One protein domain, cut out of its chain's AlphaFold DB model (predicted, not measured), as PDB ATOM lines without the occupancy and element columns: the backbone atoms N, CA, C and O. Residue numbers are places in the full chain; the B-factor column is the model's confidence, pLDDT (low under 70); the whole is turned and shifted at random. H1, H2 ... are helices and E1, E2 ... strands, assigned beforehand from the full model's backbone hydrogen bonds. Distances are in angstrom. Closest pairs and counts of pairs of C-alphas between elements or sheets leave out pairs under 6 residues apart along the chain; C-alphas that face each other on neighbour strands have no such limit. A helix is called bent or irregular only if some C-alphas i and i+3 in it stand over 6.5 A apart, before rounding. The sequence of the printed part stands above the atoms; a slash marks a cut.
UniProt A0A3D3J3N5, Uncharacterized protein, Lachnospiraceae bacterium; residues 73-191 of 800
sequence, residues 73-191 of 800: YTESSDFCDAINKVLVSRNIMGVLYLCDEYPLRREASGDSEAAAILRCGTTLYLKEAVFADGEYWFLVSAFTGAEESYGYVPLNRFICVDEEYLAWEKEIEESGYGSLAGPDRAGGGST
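This is residues 73 to 191 of the 800 residues of an uncharacterized protein of Lachnospiraceae bacterium (UniProt A0A3D3J3N5). A small, barrel-like sandwich, two sheets face to face with crossed strands, is joined by two helices side by side. The larger sheet has three sharply bent strands, E4, E5 and E6, plus short E1; the hairpin E2 and E3 makes the other. H1 packs over E4, and H2 packs on H1, running the opposite way, while residues 176 to 191 form a tail with no named element. The printed part has 119 residues, with elements in the order H1 E1 E2 E3 E4 E5 E6 H2 and a larger sheet ordered E1, E4, E5, E6, all antiparallel. The class is mixed, helices and strands; the whole is compact, with a radius of gyration of the C-alphas of 13.5 A and spans of 40 by 35 by 23 A.

H1, residues 73 to 89, is on the larger sheet, over E4, residues 123 to 132, at a height over the sheet of 7.7 A. It runs along the strands, at 26 degrees to E4 on the local plane; their closest C-alphas are those of Cys 80 and Ala 129, 5.3 A apart. E1, residues 93 to 96, is the antiparallel neighbour of E4, with N 94 and O 124 at 2.9 A. E2, residues 101 to 105, and E3, residues 114 to 119, form a hairpin, with N 102 and O 118 at 2.8 A. E4, E5, residues 135 to 144, and E6, residues 147 to 154, form a meander, each strand the antiparallel neighbour of the one before, with N 127 and O 139 at 2.8 A and N 140 and O 151 at 2.9 A. The strands of the two sheets stand at 69 degrees; the closest C-alphas of E2 and E6 are those of Arg 105 and Tyr 152, 4.8 A apart. H2, residues 163 to 175, touches residues 79 to 86 of H1 at a shallow tilt of 6 degrees, opposite ways, with the C-alphas of Ile 83 and Trp 168 closest at 6.8 A. H2 is not on the larger sheet. Every O i to N i+4 pair is within hydrogen-bond range in H2, and 12 of 13 in H1.

H1 begins at C-alpha 73, (104.080, 144.590, 102.519), and is 25.3 A long. E4 is 22.8 A long and bends by 76 degrees at residue 127. E5, 25.3 A, bends by 58 degrees at residue 141; E6, 21.8 A, by 54 degrees at residue 151. H2, 18.3 A, ends at C-alpha 175, (96.777, 145.968, 90.762).

The C-alphas of Ala 146 and Ala 186, the two farthest apart, are 40.8 A apart. The printed part has no cut and no long link. Its mean pLDDT is 81.3; residues 73 to 76, 144 to 146 and 176 to 191 are under 70.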
ATOM      1  N   TYR A  73     103.057 145.626 102.723       47.12
ATOM      2  CA  TYR A  73     104.080 144.590 102.519       47.12
ATOM      3  C   TYR A  73     103.525 143.209 102.141       47.12
ATOM      4  O   TYR A  73     104.244 142.422 101.533       47.12
ATOM      5  N   THR A  74     102.267 142.905 102.476       58.59
ATOM      6  CA  THR A  74     101.639 141.615 102.149       58.59
ATOM      7  C   THR A  74     101.430 141.447 100.650       58.59
ATOM      8  O   THR A  74     101.923 140.477 100.090       58.59
ATOM      9  N   GLU A  75     100.797 142.412  99.978       62.50
ATOM     10  CA  GLU A  75     100.428 142.273  98.560       62.50
ATOM     11  C   GLU A  75     101.677 142.237  97.655       62.50
ATOM     12  O   GLU A  75     101.771 141.393  96.765       62.50
ATOM     13  N   SER A  76     102.703 143.052  97.944       69.38
ATOM     14  CA  SER A  76     104.000 142.959  97.251       69.38
ATOM     15  C   SER A  76     104.719 141.627  97.495       69.38
ATOM     16  O   SER A  76     105.368 141.103  96.587       69.38
ATOM     17  N   SER A  77     104.612 141.067  98.706       76.50
ATOM     18  CA  SER A  77     105.173 139.748  99.014       76.50
ATOM     19  C   SER A  77     104.432 138.650  98.254       76.50
ATOM     20  O   SER A  77     105.093 137.808  97.655       76.50
ATOM     21  N   ASP A  78     103.097 138.681  98.221       84.75
ATOM     22  CA  ASP A  78     102.256 137.706  97.515       84.75
ATOM     23  C   ASP A  78     102.582 137.653  96.011       84.75
ATOM     24  O   ASP A  78     102.664 136.565  95.433       84.75
ATOM     25  N   PHE A  79     102.858 138.805  95.384       88.31
ATOM     26  CA  PHE A  79     103.309 138.867  93.991       88.31
ATOM     27  C   PHE A  79     104.688 138.230  93.771       88.31
ATOM     28  O   PHE A  79     104.854 137.471  92.812       88.31
ATOM     29  N   CYS A  80     105.674 138.481  94.639       90.62
ATOM     30  CA  CYS A  80     106.959 137.776  94.577       90.62
ATOM     31  C   CYS A  80     106.773 136.263  94.768       90.62
ATOM     32  O   CYS A  80     107.298 135.461  93.994       90.62
ATOM     33  N   ASP A  81     105.950 135.874  95.740       91.44
ATOM     34  CA  ASP A  81     105.628 134.485  96.053       91.44
ATOM     35  C   ASP A  81     104.954 133.766  94.868       91.44
ATOM     36  O   ASP A  81     105.204 132.582  94.638       91.44
ATOM     37  N   ALA A  82     104.114 134.465  94.096       91.62
ATOM     38  CA  ALA A  82     103.458 133.938  92.901       91.62
ATOM     39  C   ALA A  82     104.464 133.577  91.793       91.62
ATOM     40  O   ALA A  82     104.505 132.419  91.367       91.62
ATOM     41  N   ILE A  83     105.322 134.511  91.365       92.50
ATOM     42  CA  ILE A  83     106.320 134.230  90.315       92.50
ATOM     43  C   ILE A  83     107.409 133.260  90.801       92.50
ATOM     44  O   ILE A  83     107.840 132.398  90.036       92.50
ATOM     45  N   ASN A  84     107.784 133.292  92.083       94.31
ATOM     46  CA  ASN A  84     108.740 132.331  92.645       94.31
ATOM     47  C   ASN A  84     108.207 130.885  92.581       94.31
ATOM     48  O   ASN A  84     108.961 129.971  92.239       94.31
ATOM     49  N   LYS A  85     106.896 130.662  92.768       92.69
ATOM     50  CA  LYS A  85     106.261 129.342  92.547       92.69
ATOM     51  C   LYS A  85     106.314 128.903  91.077       92.69
ATOM     52  O   LYS A  85     106.516 127.718  90.809       92.69
ATOM     53  N   VAL A  86     106.194 129.834  90.125       89.62
ATOM     54  CA  VAL A  86     106.378 129.545  88.689       89.62
ATOM     55  C   VAL A  86     107.823 129.104  88.414       89.62
ATOM     56  O   VAL A  86     108.032 128.101  87.722       89.62
ATOM     57  N   LEU A  87     108.813 129.785  89.003       90.50
ATOM     58  CA  LEU A  87     110.248 129.533  88.799       90.50
ATOM     59  C   LEU A  87     110.732 128.168  89.314       90.50
ATOM     60  O   LEU A  87     111.582 127.552  88.673       90.50
ATOM     61  N   VAL A  88     110.135 127.627  90.383       86.44
ATOM     62  CA  VAL A  88     110.401 126.239  90.828       86.44
ATOM     63  C   VAL A  88     110.124 125.225  89.704       86.44
ATOM     64  O   VAL A  88     110.813 124.213  89.591       86.44
ATOM     65  N   SER A  89     109.141 125.502  88.837       77.69
ATOM     66  CA  SER A  89     108.738 124.609  87.740       77.69
ATOM     67  C   SER A  89     109.467 124.842  86.408       77.69
ATOM     68  O   SER A  89     109.420 123.972  85.532       77.69
ATOM     69  N   ARG A  90     110.095 126.013  86.202       78.62
ATOM     70  CA  ARG A  90     110.692 126.399  84.911       78.62
ATOM     71  C   ARG A  90     111.785 127.458  85.039       78.62
ATOM     72  O   ARG A  90     111.681 128.409  85.802       78.62
ATOM     73  N   ASN A  91     112.779 127.372  84.162       80.25
ATOM     74  CA  ASN A  91     113.783 128.418  83.984       80.25
ATOM     75  C   ASN A  91     113.248 129.481  83.001       80.25
ATOM     76  O   ASN A  91     113.261 129.247  81.792       80.25
ATOM     77  N   ILE A  92     112.758 130.618  83.509       88.50
ATOM     78  CA  ILE A  92     112.254 131.726  82.675       88.50
ATOM     79  C   ILE A  92     113.439 132.481  82.054       88.50
ATOM     80  O   ILE A  92     114.375 132.881  82.750       88.50
ATOM     81  N   MET A  93     113.395 132.677  80.733       90.81
ATOM     82  CA  MET A  93     114.430 133.367  79.959       90.81
ATOM     83  C   MET A  93     113.904 134.712  79.449       90.81
ATOM     84  O   MET A  93     112.910 134.759  78.728       90.81
ATOM     85  N   GLY A  94     114.583 135.796  79.813       93.44
ATOM     86  CA  GLY A  94     114.297 137.155  79.357       93.44
ATOM     87  C   GLY A  94     115.532 137.844  78.780       93.44
ATOM     88  O   GLY A  94     116.560 137.214  78.504       93.44
ATOM     89  N   VAL A  95     115.439 139.158  78.587       94.94
ATOM     90  CA  VAL A  95     116.499 139.991  78.003       94.94
ATOM     91  C   VAL A  95     116.662 141.292  78.786       94.94
ATOM     92  O   VAL A  95     115.679 141.930  79.162       94.94
ATOM     93  N   LEU A  96     117.912 141.711  78.987       93.94
ATOM     94  CA  LEU A  96     118.259 143.036  79.497       93.94
ATOM     95  C   LEU A  96     117.942 144.120  78.452       93.94
ATOM     96  O   LEU A  96     118.505 144.088  77.354       93.94
ATOM     97  N   TYR A  97     117.092 145.096  78.781       89.69
ATOM     98  CA  TYR A  97     116.688 146.162  77.848       89.69
ATOM     99  C   TYR A  97     116.632 147.582  78.468       89.69
ATOM    100  O   TYR A  97     116.878 147.790  79.657       89.69
ATOM    101  N   LEU A  98     116.367 148.592  77.623       82.81
ATOM    102  CA  LEU A  98     116.290 150.036  77.944       82.81
ATOM    103  C   LEU A  98     117.556 150.694  78.534       82.81
ATOM    104  O   LEU A  98     117.513 151.844  78.978       82.81
ATOM    105  N   CYS A  99     118.691 150.001  78.536       81.62
ATOM    106  CA  CYS A  99     120.019 150.545  78.831       81.62
ATOM    107  C   CYS A  99     120.922 150.510  77.584       81.62
ATOM    108  O   CYS A  99     120.534 149.983  76.539       81.62
ATOM    109  N   ASP A 100     122.147 151.022  77.708       83.75
ATOM    110  CA  ASP A 100     123.266 150.621  76.844       83.75
ATOM    111  C   ASP A 100     124.087 149.532  77.550       83.75
ATOM    112  O   ASP A 100     124.197 148.416  77.040       83.75
ATOM    113  N   GLU A 101     124.527 149.808  78.780       88.56
ATOM    114  CA  GLU A 101     125.079 148.836  79.734       88.56
ATOM    115  C   GLU A 101     124.364 148.962  81.096       88.56
ATOM    116  O   GLU A 101     123.780 150.008  81.394       88.56
ATOM    117  N   TYR A 102     124.379 147.902  81.910       91.81
ATOM    118  CA  TYR A 102     123.774 147.866  83.248       91.81
ATOM    119  C   TYR A 102     124.711 147.194  84.272       91.81
ATOM    120  O   TYR A 102     125.199 146.092  84.004       91.81
ATOM    121  N   PRO A 103     124.953 147.805  85.448       93.94
ATOM    122  CA  PRO A 103     125.654 147.159  86.554       93.94
ATOM    123  C   PRO A 103     124.726 146.163  87.261       93.94
ATOM    124  O   PRO A 103     123.872 146.564  88.049       93.94
ATOM    125  N   LEU A 104     124.901 144.868  86.983       95.56
ATOM    126  CA  LEU A 104     124.204 143.769  87.659       95.56
ATOM    127  C   LEU A 104     124.509 143.845  89.158       95.56
ATOM    128  O   LEU A 104     125.676 143.748  89.537       95.56
ATOM    129  N   ARG A 105     123.499 144.064  90.000       96.62
ATOM    130  CA  ARG A 105     123.696 144.440  91.410       96.62
ATOM    131  C   ARG A 105     123.955 143.233  92.305       96.62
ATOM    132  O   ARG A 105     123.433 142.155  92.038       96.62
ATOM    133  N   ARG A 106     124.744 143.387  93.371       96.25
ATOM    134  CA  ARG A 106     124.938 142.310  94.367       96.25
ATOM    135  C   ARG A 106     123.690 142.078  95.217       96.25
ATOM    136  O   ARG A 106     123.398 140.944  95.573       96.25
ATOM    137  N   GLU A 107     122.959 143.148  95.493       96.56
ATOM    138  CA  GLU A 107     121.744 143.189  96.308       96.56
ATOM    139  C   GLU A 107     120.621 143.878  95.517       96.56
ATOM    140  O   GLU A 107     120.881 144.548  94.514       96.56
ATOM    141  N   ALA A 108     119.372 143.724  95.955       94.19
ATOM    142  CA  ALA A 108     118.187 144.289  95.305       94.19
ATOM    143  C   ALA A 108     118.033 145.802  95.580       94.19
ATOM    144  O   ALA A 108     117.063 146.233  96.195       94.19
ATOM    145  N   SER A 109     119.026 146.604  95.181       90.62
ATOM    146  CA  SER A 109     119.065 148.048  95.439       90.62
ATOM    147  C   SER A 109     119.780 148.840  94.340       90.62
ATOM    148  O   SER A 109     120.779 148.399  93.758       90.62
ATOM    149  N   GLY A 110     119.298 150.064  94.099       86.75
ATOM    150  CA  GLY A 110     119.870 151.023  93.150       86.75
ATOM    151  C   GLY A 110     121.276 151.524  93.507       86.75
ATOM    152  O   GLY A 110     122.006 151.947  92.603       86.75
ATOM    153  N   ASP A 111     121.688 151.408  94.771       88.50
ATOM    154  CA  ASP A 111     123.003 151.848  95.264       88.50
ATOM    155  C   ASP A 111     123.988 150.689  95.515       88.50
ATOM    156  O   ASP A 111     125.176 150.922  95.739       88.50
ATOM    157  N   SER A 112     123.537 149.433  95.398       92.31
ATOM    158  CA  SER A 112     124.373 148.235  95.573       92.31
ATOM    159  C   SER A 112     125.571 148.194  94.609       92.31
ATOM    160  O   SER A 112     125.471 148.600  93.446       92.31
ATOM    161  N   GLU A 113     126.703 147.642  95.054       94.81
ATOM    162  CA  GLU A 113     127.847 147.373  94.177       94.81
ATOM    163  C   GLU A 113     127.487 146.463  92.987       94.81
ATOM    164  O   GLU A 113     126.573 145.636  93.038       94.81
ATOM    165  N   ALA A 114     128.271 146.562  91.912       94.75
ATOM    166  CA  ALA A 114     128.153 145.663  90.772       94.75
ATOM    167  C   ALA A 114     128.809 144.295  91.050       94.75
ATOM    168  O   ALA A 114     129.979 144.200  91.435       94.75
ATOM    169  N   ALA A 115     128.070 143.222  90.772       92.69
ATOM    170  CA  ALA A 115     128.600 141.882  90.558       92.69
ATOM    171  C   ALA A 115     129.298 141.778  89.190       92.69
ATOM    172  O   ALA A 115     130.394 141.226  89.104       92.69
ATOM    173  N   ALA A 116     128.688 142.353  88.146       92.88
ATOM    174  CA  ALA A 116     129.210 142.405  86.778       92.88
ATOM    175  C   ALA A 116     128.627 143.600  85.997       92.88
ATOM    176  O   ALA A 116     127.633 144.194  86.413       92.88
ATOM    177  N   ILE A 117     129.205 143.926  84.835       91.69
ATOM    178  CA  ILE A 117     128.605 144.854  83.862       91.69
ATOM    179  C   ILE A 117     128.028 144.042  82.699       91.69
ATOM    180  O   ILE A 117     128.737 143.250  82.077       91.69
ATOM    181  N   LEU A 118     126.742 144.240  82.410       91.62
ATOM    182  CA  LEU A 118     126.019 143.587  81.318       91.62
ATOM    183  C   LEU A 118     125.708 144.586  80.198       91.62
ATOM    184  O   LEU A 118     125.548 145.779  80.452       91.62
ATOM    185  N   ARG A 119     125.562 144.097  78.963       90.81
ATOM    186  CA  ARG A 119     125.185 144.905  77.793       90.81
ATOM    187  C   ARG A 119     123.711 144.732  77.460       90.81
ATOM    188  O   ARG A 119     123.141 143.662  77.663       90.81
ATOM    189  N   CYS A 120     123.092 145.766  76.901       91.25
ATOM    190  CA  CYS A 120     121.725 145.663  76.398       91.25
ATOM    191  C   CYS A 120     121.625 144.533  75.353       91.25
ATOM    192  O   CYS A 120     122.522 144.345  74.523       91.25
ATOM    193  N   GLY A 121     120.565 143.735  75.457       92.88
ATOM    194  CA  GLY A 121     120.398 142.467  74.755       92.88
ATOM    195  C   GLY A 121     121.036 141.242  75.422       92.88
ATOM    196  O   GLY A 121     120.828 140.141  74.923       92.88
ATOM    197  N   THR A 122     121.784 141.351  76.526       92.50
ATOM    198  CA  THR A 122     122.220 140.154  77.274       92.50
ATOM    199  C   THR A 122     121.000 139.337  77.722       92.50
ATOM    200  O   THR A 122     120.069 139.876  78.319       92.50
ATOM    201  N   THR A 123     121.007 138.035  77.423       93.25
ATOM    202  CA  THR A 123     119.996 137.074  77.887       93.25
ATOM    203  C   THR A 123     120.120 136.877  79.393       93.25
ATOM    204  O   THR A 123     121.229 136.682  79.899       93.25
ATOM    205  N   LEU A 124     118.989 136.922  80.093       94.38
ATOM    206  CA  LEU A 124     118.894 136.802  81.545       94.38
ATOM    207  C   LEU A 124     118.040 135.585  81.905       94.38
ATOM    208  O   LEU A 124     116.944 135.422  81.368       94.38
ATOM    209  N   TYR A 125     118.512 134.762  82.837       92.69
ATOM    210  CA  TYR A 125     117.736 133.662  83.407       92.69
ATOM    211  C   TYR A 125     117.235 134.051  84.787       92.69
ATOM    212  O   TYR A 125     118.036 134.186  85.711       92.69
ATOM    213  N   LEU A 126     115.925 134.225  84.919       94.88
ATOM    214  CA  LEU A 126     115.280 134.586  86.176       94.88
ATOM    215  C   LEU A 126     115.393 133.428  87.183       94.88
ATOM    216  O   LEU A 126     115.177 132.270  86.820       94.88
ATOM    217  N   LYS A 127     115.782 133.745  88.424       95.62
ATOM    218  CA  LYS A 127     115.992 132.785  89.525       95.62
ATOM    219  C   LYS A 127     115.073 133.047  90.712       95.62
ATOM    220  O   LYS A 127     114.574 132.095  91.295       95.62
ATOM    221  N   GLU A 128     114.842 134.316  91.028       95.44
ATOM    222  CA  GLU A 128     114.001 134.763  92.141       95.44
ATOM    223  C   GLU A 128     113.496 136.183  91.851       95.44
ATOM    224  O   GLU A 128     114.201 136.974  91.217       95.44
ATOM    225  N   ALA A 129     112.300 136.518  92.327       94.31
ATOM    226  CA  ALA A 129     111.798 137.882  92.418       94.31
ATOM    227  C   ALA A 129     111.649 138.302  93.885       94.31
ATOM    228  O   ALA A 129     111.130 137.541  94.703       94.31
ATOM    229  N   VAL A 130     112.048 139.536  94.189       93.12
ATOM    230  CA  VAL A 130     111.948 140.168  95.513       93.12
ATOM    231  C   VAL A 130     111.442 141.605  95.366       93.12
ATOM    232  O   VAL A 130     111.650 142.234  94.329       93.12
ATOM    233  N   PHE A 131     110.787 142.148  96.390       89.00
ATOM    234  CA  PHE A 131     110.355 143.549  96.417       89.00
ATOM    235  C   PHE A 131     111.251 144.343  97.373       89.00
ATOM    236  O   PHE A 131     111.322 144.025  98.561       89.00
ATOM    237  N   ALA A 132     111.957 145.350  96.855       85.75
ATOM    238  CA  ALA A 132     112.972 146.105  97.591       85.75
ATOM    239  C   ALA A 132     113.111 147.534  97.042       85.75
ATOM    240  O   ALA A 132     112.855 147.788  95.866       85.75
ATOM    241  N   ASP A 133     113.464 148.491  97.905       81.31
ATOM    242  CA  ASP A 133     113.555 149.931  97.594       81.31
ATOM    243  C   ASP A 133     112.309 150.545  96.907       81.31
ATOM    244  O   ASP A 133     112.365 151.623  96.320       81.31
ATOM    245  N   GLY A 134     111.153 149.877  97.021       77.31
ATOM    246  CA  GLY A 134     109.883 150.292  96.420       77.31
ATOM    247  C   GLY A 134     109.629 149.783  94.995       77.31
ATOM    248  O   GLY A 134     108.586 150.113  94.438       77.31
ATOM    249  N   GLU A 135     110.521 148.973  94.413       82.06
ATOM    250  CA  GLU A 135     110.311 148.330  93.109       82.06
ATOM    251  C   GLU A 135     110.524 146.803  93.157       82.06
ATOM    252  O   GLU A 135     111.074 146.244  94.109       82.06
ATOM    253  N   TYR A 136     110.048 146.098  92.128       87.56
ATOM    254  CA  TYR A 136     110.304 144.665  91.969       87.56
ATOM    255  C   TYR A 136     111.692 144.440  91.362       87.56
ATOM    256  O   TYR A 136     112.017 144.989  90.305       87.56
ATOM    257  N   TRP A 137     112.482 143.586  92.005       93.44
ATOM    258  CA  TRP A 137     113.814 143.174  91.579       93.44
ATOM    259  C   TRP A 137     113.855 141.683  91.271       93.44
ATOM    260  O   TRP A 137     113.185 140.869  91.903       93.44
ATOM    261  N   PHE A 138     114.703 141.325  90.318       95.88
ATOM    262  CA  PHE A 138     114.917 139.968  89.854       95.88
ATOM    263  C   PHE A 138     116.360 139.549  90.078       95.88
ATOM    264  O   PHE A 138     117.262 140.127  89.467       95.88
ATOM    265  N   LEU A 139     116.572 138.508  90.884       97.44
ATOM    266  CA  LEU A 139     117.821 137.760  90.868       97.44
ATOM    267  C   LEU A 139     117.889 137.004  89.540       97.44
ATOM    268  O   LEU A 139     117.029 136.173  89.232       97.44
ATOM    269  N   VAL A 140     118.917 137.288  88.750       97.12
ATOM    270  CA  VAL A 140     119.152 136.664  87.448       97.12
ATOM    271  C   VAL A 140     120.544 136.047  87.388       97.12
ATOM    272  O   VAL A 140     121.484 136.539  88.016       97.12
ATOM    273  N   SER A 141     120.692 134.992  86.581       94.19
ATOM    274  CA  SER A 141     121.999 134.567  86.075       94.19
ATOM    275  C   SER A 141     122.177 134.987  84.612       94.19
ATOM    276  O   SER A 141     121.219 135.012  83.830       94.19
ATOM    277  N   ALA A 142     123.396 135.386  84.248       91.00
ATOM    278  CA  ALA A 142     123.718 135.955  82.941       91.00
ATOM    279  C   ALA A 142     125.133 135.561  82.495       91.00
ATOM    280  O   ALA A 142     126.086 135.644  83.270       91.00
ATOM    281  N   PHE A 143     125.302 135.176  81.227       80.94
ATOM    282  CA  PHE A 143     126.618 134.801  80.697       80.94
ATOM    283  C   PHE A 143     127.418 136.015  80.211       80.94
ATOM    284  O   PHE A 143     127.157 136.571  79.142       80.94
ATOM    285  N   THR A 144     128.454 136.377  80.964       65.75
ATOM    286  CA  THR A 144     129.438 137.412  80.622       65.75
ATOM    287  C   THR A 144     130.641 136.769  79.939       65.75
ATOM    288  O   THR A 144     131.643 136.418  80.563       65.75
ATOM    289  N   GLY A 145     130.533 136.561  78.625       62.59
ATOM    290  CA  GLY A 145     131.562 135.863  77.857       62.59
ATOM    291  C   GLY A 145     131.637 134.382  78.240       62.59
ATOM    292  O   GLY A 145     130.746 133.609  77.895       62.59
ATOM    293  N   ALA A 146     132.715 133.957  78.898       58.47
ATOM    294  CA  ALA A 146     132.901 132.554  79.280       58.47
ATOM    295  C   ALA A 146     132.227 132.171  80.611       58.47
ATOM    296  O   ALA A 146     131.949 130.990  80.812       58.47
ATOM    297  N   GLU A 147     131.966 133.143  81.486       75.06
ATOM    298  CA  GLU A 147     131.557 132.929  82.881       75.06
ATOM    299  C   GLU A 147     130.074 133.267  83.092       75.06
ATOM    300  O   GLU A 147     129.482 134.021  82.316       75.06
ATOM    301  N   GLU A 148     129.463 132.688  84.127       88.56
ATOM    302  CA  GLU A 148     128.097 133.004  84.554       88.56
ATOM    303  C   GLU A 148     128.148 133.931  85.773       88.56
ATOM    304  O   GLU A 148     128.712 133.581  86.809       88.56
ATOM    305  N   SER A 149     127.566 135.120  85.635       91.06
ATOM    306  CA  SER A 149     127.423 136.111  86.701       91.06
ATOM    307  C   SER A 149     126.015 136.052  87.294       91.06
ATOM    308  O   SER A 149     125.049 135.830  86.565       91.06
ATOM    309  N   TYR A 150     125.902 136.299  88.598       95.44
ATOM    310  CA  TYR A 150     124.642 136.322  89.347       95.44
ATOM    311  C   TYR A 150     124.452 137.691  90.008       95.44
ATOM    312  O   TYR A 150     125.429 138.304  90.443       95.44
ATOM    313  N   GLY A 151     123.209 138.160  90.089       96.88
ATOM    314  CA  GLY A 151     122.857 139.407  90.770       96.88
ATOM    315  C   GLY A 151     121.502 139.958  90.333       96.88
ATOM    316  O   GLY A 151     120.768 139.294  89.602       96.88
ATOM    317  N   TYR A 152     121.171 141.169  90.771       97.31
ATOM    318  CA  TYR A 152     119.843 141.752  90.621       97.31
ATOM    319  C   TYR A 152     119.731 142.754  89.464       97.31
ATOM    320  O   TYR A 152     120.639 143.555  89.207       97.31
ATOM    321  N   VAL A 153     118.573 142.730  88.798       95.75
ATOM    322  CA  VAL A 153     118.075 143.771  87.880       95.75
ATOM    323  C   VAL A 153     116.641 144.152  88.283       95.75
ATOM    324  O   VAL A 153     115.900 143.268  88.707       95.75
ATOM    325  N   PRO A 154     116.201 145.415  88.162       91.69
ATOM    326  CA  PRO A 154     114.820 145.778  88.451       91.69
ATOM    327  C   PRO A 154     113.901 145.435  87.271       91.69
ATOM    328  O   PRO A 154     114.345 145.364  86.119       91.69
ATOM    329  N   LEU A 155     112.605 145.290  87.548       86.50
ATOM    330  CA  LEU A 155     111.549 144.941  86.590       86.50
ATOM    331  C   LEU A 155     111.595 145.805  85.313       86.50
ATOM    332  O   LEU A 155     111.515 145.288  84.201       86.50
ATOM    333  N   ASN A 156     111.869 147.112  85.438       81.31
ATOM    334  CA  ASN A 156     111.991 148.031  84.295       81.31
ATOM    335  C   ASN A 156     113.204 147.775  83.358       81.31
ATOM    336  O   ASN A 156     113.356 148.483  82.357       81.31
ATOM    337  N   ARG A 157     114.045 146.768  83.644       87.94
ATOM    338  CA  ARG A 157     115.210 146.332  82.842       87.94
ATOM    339  C   ARG A 157     115.110 144.914  82.298       87.94
ATOM    340  O   ARG A 157     115.967 144.536  81.500       87.94
ATOM    341  N   PHE A 158     114.085 144.163  82.675       91.69
ATOM    342  CA  PHE A 158     113.828 142.816  82.184       91.69
ATOM    343  C   PHE A 158     112.671 142.851  81.178       91.69
ATOM    344  O   PHE A 158     111.694 143.573  81.365       91.69
ATOM    345  N   ILE A 159     112.783 142.087  80.093       91.12
ATOM    346  CA  ILE A 159     111.656 141.801  79.202       91.12
ATOM    347  C   ILE A 159     111.614 140.309  78.879       91.12
ATOM    348  O   ILE A 159     112.648 139.699  78.603       91.12
ATOM    349  N   CYS A 160     110.422 139.721  78.925       90.31
ATOM    350  CA  CYS A 160     110.174 138.307  78.668       90.31
ATOM    351  C   CYS A 160     108.801 138.133  77.999       90.31
ATOM    352  O   CYS A 160     107.951 139.017  78.081       90.31
ATOM    353  N   VAL A 161     108.604 137.000  77.320       88.19
ATOM    354  CA  VAL A 161     107.335 136.606  76.682       88.19
ATOM    355  C   VAL A 161     106.912 135.170  77.038       88.19
ATOM    356  O   VAL A 161     106.161 134.534  76.298       88.19
ATOM    357  N   ASP A 162     107.377 134.647  78.180       89.94
ATOM    358  CA  ASP A 162     106.758 133.474  78.817       89.94
ATOM    359  C   ASP A 162     105.316 133.824  79.229       89.94
ATOM    360  O   ASP A 162     105.035 134.934  79.682       89.94
ATOM    361  N   GLU A 163     104.383 132.899  79.021       87.38
ATOM    362  CA  GLU A 163     102.950 133.165  79.192       87.38
ATOM    363  C   GLU A 163     102.513 133.327  80.654       87.38
ATOM    364  O   GLU A 163     101.596 134.103  80.920       87.38
ATOM    365  N   GLU A 164     103.192 132.681  81.605       88.12
ATOM    366  CA  GLU A 164     102.917 132.872  83.035       88.12
ATOM    367  C   GLU A 164     103.661 134.089  83.595       88.12
ATOM    368  O   GLU A 164     103.113 134.778  84.453       88.12
ATOM    369  N   TYR A 165     104.834 134.437  83.046       90.12
ATOM    370  CA  TYR A 165     105.456 135.740  83.322       90.12
ATOM    371  C   TYR A 165     104.545 136.898  82.884       90.12
ATOM    372  O   TYR A 165     104.297 137.812  83.663       90.12
ATOM    373  N   LEU A 166     104.019 136.855  81.653       87.50
ATOM    374  CA  LEU A 166     103.137 137.904  81.127       87.50
ATOM    375  C   LEU A 166     101.791 137.976  81.867       87.50
ATOM    376  O   LEU A 166     101.237 139.065  81.997       87.50
ATOM    377  N   ALA A 167     101.268 136.849  82.359       88.12
ATOM    378  CA  ALA A 167     100.074 136.839  83.205       88.12
ATOM    379  C   ALA A 167     100.339 137.518  84.561       88.12
ATOM    380  O   ALA A 167      99.625 138.449  84.923       88.12
ATOM    381  N   TRP A 168     101.409 137.118  85.256       89.25
ATOM    382  CA  TRP A 168     101.840 137.713  86.526       89.25
ATOM    383  C   TRP A 168     102.142 139.217  86.405       89.25
ATOM    384  O   TRP A 168     101.689 140.020  87.219       89.25
ATOM    385  N   GLU A 169     102.854 139.620  85.352       85.06
ATOM    386  CA  GLU A 169     103.198 141.023  85.108       85.06
ATOM    387  C   GLU A 169     101.941 141.863  84.823       85.06
ATOM    388  O   GLU A 169     101.837 142.998  85.288       85.06
ATOM    389  N   LYS A 170     100.945 141.285  84.135       83.06
ATOM    390  CA  LYS A 170      99.635 141.914  83.926       83.06
ATOM    391  C   LYS A 170      98.838 142.053  85.226       83.06
ATOM    392  O   LYS A 170      98.222 143.094  85.426       83.06
ATOM    393  N   GLU A 171      98.854 141.057  86.113       84.25
ATOM    394  CA  GLU A 171      98.203 141.160  87.431       84.25
ATOM    395  C   GLU A 171      98.840 142.278  88.280       84.25
ATOM    396  O   GLU A 171      98.127 143.043  88.933       84.25
ATOM    397  N   ILE A 172     100.163 142.455  88.190       78.62
ATOM    398  CA  ILE A 172     100.886 143.584  88.795       78.62
ATOM    399  C   ILE A 172     100.487 144.931  88.164       78.62
ATOM    400  O   ILE A 172     100.213 145.879  88.909       78.62
ATOM    401  N   GLU A 173     100.413 145.033  86.831       74.31
ATOM    402  CA  GLU A 173      99.950 146.247  86.133       74.31
ATOM    403  C   GLU A 173      98.491 146.598  86.510       74.31
ATOM    404  O   GLU A 173      98.192 147.759  86.798       74.31
ATOM    405  N   GLU A 174      97.593 145.608  86.586       74.62
ATOM    406  CA  GLU A 174      96.174 145.791  86.937       74.62
ATOM    407  C   GLU A 174      95.936 146.070  88.432       74.62
ATOM    408  O   GLU A 174      94.945 146.719  88.774       74.62
ATOM    409  N   SER A 175      96.849 145.660  89.321       71.19
ATOM    410  CA  SER A 175      96.777 145.968  90.762       71.19
ATOM    411  C   SER A 175      96.966 147.456  91.094       71.19
ATOM    412  O   SER A 175      96.586 147.906  92.173       71.19
ATOM    413  N   GLY A 176      97.600 148.222  90.199       61.44
ATOM    414  CA  GLY A 176      97.982 149.618  90.432       61.44
ATOM    415  C   GLY A 176      99.225 149.827  91.312       61.44
ATOM    416  O   GLY A 176      99.781 150.925  91.295       61.44
ATOM    417  N   TYR A 177      99.716 148.801  92.019       55.84
ATOM    418  CA  TYR A 177     100.972 148.871  92.785       55.84
ATOM    419  C   TYR A 177     102.221 148.759  91.896       55.84
ATOM    420  O   TYR A 177     103.296 149.231  92.263       55.84
ATOM    421  N   GLY A 178     102.085 148.165  90.709       50.56
ATOM    422  CA  GLY A 178     103.162 147.952  89.745       50.56
ATOM    423  C   GLY A 178     103.527 149.158  88.884       50.56
ATOM    424  O   GLY A 178     103.530 149.036  87.659       50.56
ATOM    425  N   SER A 179     103.842 150.323  89.464       43.69
ATOM    426  CA  SER A 179     104.421 151.393  88.640       43.69
ATOM    427  C   SER A 179     105.853 151.040  88.240       43.69
ATOM    428  O   SER A 179     106.689 150.731  89.080       43.69
ATOM    429  N   LEU A 180     106.158 151.128  86.942       45.56
ATOM    430  CA  LEU A 180     107.516 150.915  86.416       45.56
ATOM    431  C   LEU A 180     108.418 152.155  86.574       45.56
ATOM    432  O   LEU A 180     109.527 152.199  86.033       45.56
ATOM    433  N   ALA A 181     107.940 153.166  87.305       38.12
ATOM    434  CA  ALA A 181     108.734 154.271  87.807       38.12
ATOM    435  C   ALA A 181     109.323 153.906  89.179       38.12
ATOM    436  O   ALA A 181     108.586 153.593  90.109       38.12
ATOM    437  N   GLY A 182     110.649 154.005  89.303       36.78
ATOM    438  CA  GLY A 182     111.310 154.075  90.608       36.78
ATOM    439  C   GLY A 182     110.975 155.387  91.348       36.78
ATOM    440  O   GLY A 182     110.118 156.149  90.893       36.78
ATOM    441  N   PRO A 183     111.673 155.715  92.452       35.00
ATOM    442  CA  PRO A 183     111.253 156.759  93.401       35.00
ATOM    443  C   PRO A 183     111.007 158.163  92.805       35.00
ATOM    444  O   PRO A 183     110.219 158.927  93.360       35.00
ATOM    445  N   ASP A 184     111.602 158.494  91.654       32.00
ATOM    446  CA  ASP A 184     111.315 159.711  90.880       32.00
ATOM    447  C   ASP A 184     110.347 159.460  89.698       32.00
ATOM    448  O   ASP A 184     110.782 159.433  88.539       32.00
ATOM    449  N   ARG A 185     109.029 159.343  89.968       34.94
ATOM    450  CA  ARG A 185     107.894 160.003  89.246       34.94
ATOM    451  C   ARG A 185     106.545 159.306  89.463       34.94
ATOM    452  O   ARG A 185     106.435 158.092  89.419       34.94
ATOM    453  N   ALA A 186     105.475 160.100  89.530       26.27
ATOM    454  CA  ALA A 186     104.107 159.589  89.485       26.27
ATOM    455  C   ALA A 186     103.664 159.250  88.046       26.27
ATOM    456  O   ALA A 186     103.491 160.161  87.229       26.27
ATOM    457  N   GLY A 187     103.404 157.969  87.751       28.61
ATOM    458  CA  GLY A 187     102.648 157.583  86.553       28.61
ATOM    459  C   GLY A 187     102.814 156.143  86.055       28.61
ATOM    460  O   GLY A 187     103.600 155.920  85.143       28.61
ATOM    461  N   GLY A 188     101.966 155.232  86.549       31.48
ATOM    462  CA  GLY A 188     101.544 154.008  85.847       31.48
ATOM    463  C   GLY A 188     102.534 152.837  85.790       31.48
ATOM    464  O   GLY A 188     103.755 153.001  85.851       31.48
ATOM    465  N   GLY A 189     101.989 151.627  85.654       36.91
ATOM    466  CA  GLY A 189     102.691 150.521  85.004       36.91
ATOM    467  C   GLY A 189     102.647 150.754  83.494       36.91
ATOM    468  O   GLY A 189     101.582 151.049  82.959       36.91
ATOM    469  N   SER A 190     103.798 150.707  82.819       52.97
ATOM    470  CA  SER A 190     103.862 150.912  81.367       52.97
ATOM    471  C   SER A 190     103.662 149.585  80.641       52.97
ATOM    472  O   SER A 190     104.540 148.720  80.715       52.97
ATOM    473  N   THR A 191     102.560 149.458  79.908       65.12
ATOM    474  CA  THR A 191     102.150 148.242  79.190       65.12
ATOM    475  C   THR A 191     103.232 147.702  78.246       65.12
ATOM    476  O   THR A 191     104.137 148.427  77.817       65.12
TER     477      THR A 191